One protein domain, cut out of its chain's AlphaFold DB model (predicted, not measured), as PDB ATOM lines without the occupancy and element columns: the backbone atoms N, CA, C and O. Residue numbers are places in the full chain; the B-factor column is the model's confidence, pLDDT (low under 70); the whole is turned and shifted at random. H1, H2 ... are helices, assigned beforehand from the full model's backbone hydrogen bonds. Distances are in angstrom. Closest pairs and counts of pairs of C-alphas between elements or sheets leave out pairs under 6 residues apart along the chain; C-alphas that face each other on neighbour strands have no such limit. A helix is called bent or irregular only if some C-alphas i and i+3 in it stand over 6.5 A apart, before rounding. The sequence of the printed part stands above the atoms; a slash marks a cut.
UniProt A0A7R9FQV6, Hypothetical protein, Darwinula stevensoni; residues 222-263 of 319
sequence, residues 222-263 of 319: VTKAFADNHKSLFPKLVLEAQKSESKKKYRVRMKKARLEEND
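What this domain is: This is residues 222 to 263 of the 319 residues of the protein "Hypothetical protein" of Darwinula stevensoni (UniProt A0A7R9FQV6). One long helix, H2, makes nearly the whole length, and a short helix, H1, folds back beside its first part, giving a lopsided helical hairpin with one long arm. Residues 246 to 263 of H2 stick out free of the rest. The printed part has 42 residues with two named helices, H1 then H2 along the chain, and no named strand; the class is all helix. It is extended, with a radius of gyration of the C-alphas of 14.8 A and spans of 48 by 14 by 10 A, a rod in outline.

How they stand to each other: Start with H2, residues 235 to 263, and look at its residues 237 to 241, which alone touch H1, residues 224 to 229. The closest C-alphas of the two helices are those of Ala 227 and Val 238, 5.3 A apart. Their lines stand at a shallow tilt of 24 degrees, and they run opposite ways. H1 and H2 form a helical hairpin, joined by a tight link of 5 residues. In the backbone of H1 every O i to N i+4 pair is within hydrogen-bond range; in H2, 24 of 25 are.

Where its parts are: Find C-alpha 235 at (-11.522, 36.138, -33.828); from there H2 runs 43.2 A to C-alpha 263 at (8.276, 51.140, 1.521). Then go back to C-alpha 224 at (-3.405, 31.853, -25.441), where H1 begins; it ends at C-alpha 229, 8.6 A away. Neither helix is bent.

The domain as a whole: The two C-alphas farthest apart, those of Leu 233 and Asp 263, are 48.2 A from each other. The printed part runs from 222 to 263 and has no cut. In the B-factor column the mean pLDDT of the printed part is 80.8, and residues 237 to 241 are under 70, the low-confidence stretch of this model.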
ATOM      1  N   VAL A 222      -9.751  30.227 -21.848       73.75
ATOM      2  CA  VAL A 222      -9.105  29.758 -23.072       73.75
ATOM      3  C   VAL A 222      -7.612  30.068 -23.006       73.75
ATOM      4  O   VAL A 222      -7.210  31.187 -22.677       73.75
ATOM      5  N   THR A 223      -6.773  29.077 -23.302       77.00
ATOM      6  CA  THR A 223      -5.323  29.280 -23.336       77.00
ATOM      7  C   THR A 223      -4.937  30.147 -24.532       77.00
ATOM      8  O   THR A 223      -5.516  30.043 -25.614       77.00
ATOM      9  N   LYS A 224      -3.911  30.990 -24.363       73.88
ATOM     10  CA  LYS A 224      -3.405  31.853 -25.441       73.88
ATOM     11  C   LYS A 224      -3.021  31.048 -26.691       73.88
ATOM     12  O   LYS A 224      -3.393  31.430 -27.792       73.88
ATOM     13  N   ALA A 225      -2.380  29.890 -26.506       77.62
ATOM     14  CA  ALA A 225      -2.012  28.987 -27.597       77.62
ATOM     15  C   ALA A 225      -3.227  28.491 -28.403       77.62
ATOM     16  O   ALA A 225      -3.169  28.423 -29.627       77.62
ATOM     17  N   PHE A 226      -4.346  28.185 -27.737       75.19
ATOM     18  CA  PHE A 226      -5.578  27.786 -28.418       75.19
ATOM     19  C   PHE A 226      -6.203  28.955 -29.191       75.19
ATOM     20  O   PHE A 226      -6.603  28.793 -30.342       75.19
ATOM     21  N   ALA A 227      -6.243  30.144 -28.584       78.12
ATOM     22  CA  ALA A 227      -6.775  31.343 -29.228       78.12
ATOM     23  C   ALA A 227      -5.957  31.744 -30.471       78.12
ATOM     24  O   ALA A 227      -6.536  32.071 -31.505       78.12
ATOM     25  N   ASP A 228      -4.628  31.665 -30.393       78.06
ATOM     26  CA  ASP A 228      -3.734  31.989 -31.507       78.06
ATOM     27  C   ASP A 228      -3.877  30.974 -32.656       78.06
ATOM     28  O   ASP A 228      -4.020  31.374 -33.814       78.06
ATOM     29  N   ASN A 229      -3.959  29.675 -32.344       80.25
ATOM     30  CA  ASN A 229      -4.139  28.611 -33.340       80.25
ATOM     31  C   ASN A 229      -5.504  28.648 -34.042       80.25
ATOM     32  O   ASN A 229      -5.652  28.080 -35.123       80.25
ATOM     33  N   HIS A 230      -6.524  29.252 -33.431       80.00
ATOM     34  CA  HIS A 230      -7.885  29.303 -33.982       80.00
ATOM     35  C   HIS A 230      -8.348  30.731 -34.289       80.00
ATOM     36  O   HIS A 230      -9.541  30.989 -34.455       80.00
ATOM     37  N   LYS A 231      -7.400  31.661 -34.423       79.44
ATOM     38  CA  LYS A 231      -7.654  33.083 -34.673       79.44
ATOM     39  C   LYS A 231      -8.471  33.351 -35.939       79.44
ATOM     40  O   LYS A 231      -9.259  34.294 -35.952       79.44
ATOM     41  N   SER A 232      -8.298  32.537 -36.981       81.00
ATOM     42  CA  SER A 232      -9.053  32.647 -38.237       81.00
ATOM     43  C   SER A 232     -10.519  32.232 -38.092       81.00
ATOM     44  O   SER A 232     -11.379  32.813 -38.745       81.00
ATOM     45  N   LEU A 233     -10.809  31.259 -37.224       82.50
ATOM     46  CA  LEU A 233     -12.148  30.698 -37.028       82.50
ATOM     47  C   LEU A 233     -12.926  31.433 -35.931       82.50
ATOM     48  O   LEU A 233     -14.135  31.620 -36.043       82.50
ATOM     49  N   PHE A 234     -12.236  31.889 -34.881       78.94
ATOM     50  CA  PHE A 234     -12.857  32.509 -33.710       78.94
ATOM     51  C   PHE A 234     -12.144  33.808 -33.292       78.94
ATOM     52  O   PHE A 234     -11.565  33.889 -32.206       78.94
ATOM     53  N   PRO A 235     -12.222  34.880 -34.103       76.44
ATOM     54  CA  PRO A 235     -11.522  36.138 -33.828       76.44
ATOM     55  C   PRO A 235     -11.942  36.808 -32.506       76.44
ATOM     56  O   PRO A 235     -11.145  37.509 -31.881       76.44
ATOM     57  N   LYS A 236     -13.170  36.561 -32.026       76.00
ATOM     58  CA  LYS A 236     -13.672  37.096 -30.746       76.00
ATOM     59  C   LYS A 236     -12.934  36.528 -29.523       76.00
ATOM     60  O   LYS A 236     -12.708  37.270 -28.570       76.00
ATOM     61  N   LEU A 237     -12.484  35.270 -29.573       68.81
ATOM     62  CA  LEU A 237     -11.749  34.634 -28.469       68.81
ATOM     63  C   LEU A 237     -10.375  35.277 -28.240       68.81
ATOM     64  O   LEU A 237      -9.932  35.433 -27.103       68.81
ATOM     65  N   VAL A 238      -9.716  35.718 -29.315       68.12
ATOM     66  CA  VAL A 238      -8.416  36.404 -29.241       68.12
ATOM     67  C   VAL A 238      -8.549  37.767 -28.559       68.12
ATOM     68  O   VAL A 238      -7.721  38.130 -27.723       68.12
ATOM     69  N   LEU A 239      -9.621  38.504 -28.861       68.88
ATOM     70  CA  LEU A 239      -9.924  39.790 -28.226       68.88
ATOM     71  C   LEU A 239     -10.174  39.644 -26.718       68.88
ATOM     72  O   LEU A 239      -9.711  40.469 -25.929       68.88
ATOM     73  N   GLU A 240     -10.882  38.599 -26.295       69.12
ATOM     74  CA  GLU A 240     -11.142  38.329 -24.876       69.12
ATOM     75  C   GLU A 240      -9.876  37.911 -24.118       69.12
ATOM     76  O   GLU A 240      -9.636  38.397 -23.008       69.12
ATOM     77  N   ALA A 241      -9.010  37.108 -24.743       68.19
ATOM     78  CA  ALA A 241      -7.706  36.744 -24.189       68.19
ATOM     79  C   ALA A 241      -6.774  37.964 -24.027       68.19
ATOM     80  O   ALA A 241      -6.085  38.107 -23.018       68.19
ATOM     81  N   GLN A 242      -6.777  38.900 -24.979       70.44
ATOM     82  CA  GLN A 242      -5.994  40.140 -24.869       70.44
ATOM     83  C   GLN A 242      -6.503  41.061 -23.750       70.44
ATOM     84  O   GLN A 242      -5.708  41.674 -23.025       70.44
ATOM     85  N   LYS A 243      -7.828  41.142 -23.571       75.12
ATOM     86  CA  LYS A 243      -8.447  41.906 -22.477       75.12
ATOM     87  C   LYS A 243      -8.086  41.330 -21.102       75.12
ATOM     88  O   LYS A 243      -7.815  42.106 -20.181       75.12
ATOM     89  N   SER A 244      -8.062  40.006 -20.941       72.56
ATOM     90  CA  SER A 244      -7.726  39.364 -19.659       72.56
ATOM     91  C   SER A 244      -6.247  39.547 -19.279       72.56
ATOM     92  O   SER A 244      -5.954  39.900 -18.134       72.56
ATOM     93  N   GLU A 245      -5.329  39.437 -20.243       75.88
ATOM     94  CA  GLU A 245      -3.896  39.715 -20.055       75.88
ATOM     95  C   GLU A 245      -3.629  41.176 -19.672       75.88
ATOM     96  O   GLU A 245      -2.861  41.464 -18.751       75.88
ATOM     97  N   SER A 246      -4.323  42.118 -20.314       74.44
ATOM     98  CA  SER A 246      -4.199  43.546 -19.996       74.44
ATOM     99  C   SER A 246      -4.649  43.848 -18.560       74.44
ATOM    100  O   SER A 246      -3.956  44.553 -17.822       74.44
ATOM    101  N   LYS A 247      -5.756  43.233 -18.111       80.62
ATOM    102  CA  LYS A 247      -6.219  43.313 -16.713       80.62
ATOM    103  C   LYS A 247      -5.226  42.677 -15.735       80.62
ATOM    104  O   LYS A 247      -5.023  43.204 -14.642       80.62
ATOM    105  N   LYS A 248      -4.591  41.556 -16.097       80.56
ATOM    106  CA  LYS A 248      -3.558  40.911 -15.269       80.56
ATOM    107  C   LYS A 248      -2.344  41.827 -15.091       80.56
ATOM    108  O   LYS A 248      -1.952  42.075 -13.953       80.56
ATOM    109  N   LYS A 249      -1.823  42.403 -16.180       83.62
ATOM    110  CA  LYS A 249      -0.713  43.371 -16.145       83.62
ATOM    111  C   LYS A 249      -1.038  44.596 -15.293       83.62
ATOM    112  O   LYS A 249      -0.202  45.025 -14.503       83.62
ATOM    113  N   TYR A 250      -2.259  45.118 -15.403       86.38
ATOM    114  CA  TYR A 250      -2.719  46.224 -14.564       86.38
ATOM    115  C   TYR A 250      -2.712  45.859 -13.070       86.38
ATOM    116  O   TYR A 250      -2.143  46.593 -12.267       86.38
ATOM    117  N   ARG A 251      -3.253  44.692 -12.688       85.56
ATOM    118  CA  ARG A 251      -3.241  44.231 -11.284       85.56
ATOM    119  C   ARG A 251      -1.828  44.073 -10.723       85.56
ATOM    120  O   ARG A 251      -1.592  44.459  -9.582       85.56
ATOM    121  N   VAL A 252      -0.901  43.528 -11.511       88.25
ATOM    122  CA  VAL A 252       0.513  43.396 -11.114       88.25
ATOM    123  C   VAL A 252       1.142  44.772 -10.901       88.25
ATOM    124  O   VAL A 252       1.761  44.998  -9.865       88.25
ATOM    125  N   ARG A 253       0.911  45.719 -11.819       90.75
ATOM    126  CA  ARG A 253       1.395  47.101 -11.689       90.75
ATOM    127  C   ARG A 253       0.881  47.773 -10.414       90.75
ATOM    128  O   ARG A 253       1.673  48.345  -9.680       90.75
ATOM    129  N   MET A 254      -0.413  47.649 -10.119       90.56
ATOM    130  CA  MET A 254      -1.007  48.222  -8.904       90.56
ATOM    131  C   MET A 254      -0.497  47.556  -7.621       90.56
ATOM    132  O   MET A 254      -0.377  48.215  -6.593       90.56
ATOM    133  N   LYS A 255      -0.195  46.249  -7.638       92.25
ATOM    134  CA  LYS A 255       0.468  45.588  -6.500       92.25
ATOM    135  C   LYS A 255       1.877  46.142  -6.283       92.25
ATOM    136  O   LYS A 255       2.211  46.435  -5.144       92.25
ATOM    137  N   LYS A 256       2.652  46.326  -7.355       92.12
ATOM    138  CA  LYS A 256       4.007  46.885  -7.276       92.12
ATOM    139  C   LYS A 256       4.003  48.318  -6.735       92.12
ATOM    140  O   LYS A 256       4.700  48.583  -5.769       92.12
ATOM    141  N   ALA A 257       3.137  49.178  -7.273       90.75
ATOM    142  CA  ALA A 257       2.998  50.558  -6.807       90.75
ATOM    143  C   ALA A 257       2.629  50.640  -5.315       90.75
ATOM    144  O   ALA A 257       3.190  51.449  -4.591       90.75
ATOM    145  N   ARG A 258       1.742  49.758  -4.827       91.75
ATOM    146  CA  ARG A 258       1.393  49.701  -3.396       91.75
ATOM    147  C   ARG A 258       2.547  49.249  -2.502       91.75
ATOM    148  O   ARG A 258       2.608  49.669  -1.353       91.75
ATOM    149  N   LEU A 259       3.415  48.363  -2.990       89.75
ATOM    150  CA  LEU A 259       4.609  47.953  -2.248       89.75
ATOM    151  C   LEU A 259       5.620  49.100  -2.184       89.75
ATOM    152  O   LEU A 259       6.093  49.412  -1.099       89.75
ATOM    153  N   GLU A 260       5.862  49.768  -3.314       92.69
ATOM    154  CA  GLU A 260       6.737  50.946  -3.397       92.69
ATOM    155  C   GLU A 260       6.246  52.071  -2.465       92.69
ATOM    156  O   GLU A 260       7.015  52.567  -1.647       92.69
ATOM    157  N   GLU A 261       4.947  52.391  -2.490       92.75
ATOM    158  CA  GLU A 261       4.323  53.378  -1.596       92.75
ATOM    159  C   GLU A 261       4.449  52.992  -0.110       92.75
ATOM    160  O   GLU A 261       4.724  53.831   0.749       92.75
ATOM    161  N   ASN A 262       4.274  51.707   0.220       92.88
ATOM    162  CA  ASN A 262       4.430  51.220   1.590       92.88
ATOM    163  C   ASN A 262       5.887  51.326   2.072       92.88
ATOM    164  O   ASN A 262       6.135  51.714   3.215       92.88
ATOM    165  N   ASP A 263       6.854  51.019   1.208       91.56
ATOM    166  CA  ASP A 263       8.276  51.140   1.521       91.56
ATOM    167  C   ASP A 263       8.693  52.605   1.688       91.56
ATOM    168  O   ASP A 263       9.419  52.935   2.626       91.56
TER     169      ASP A 263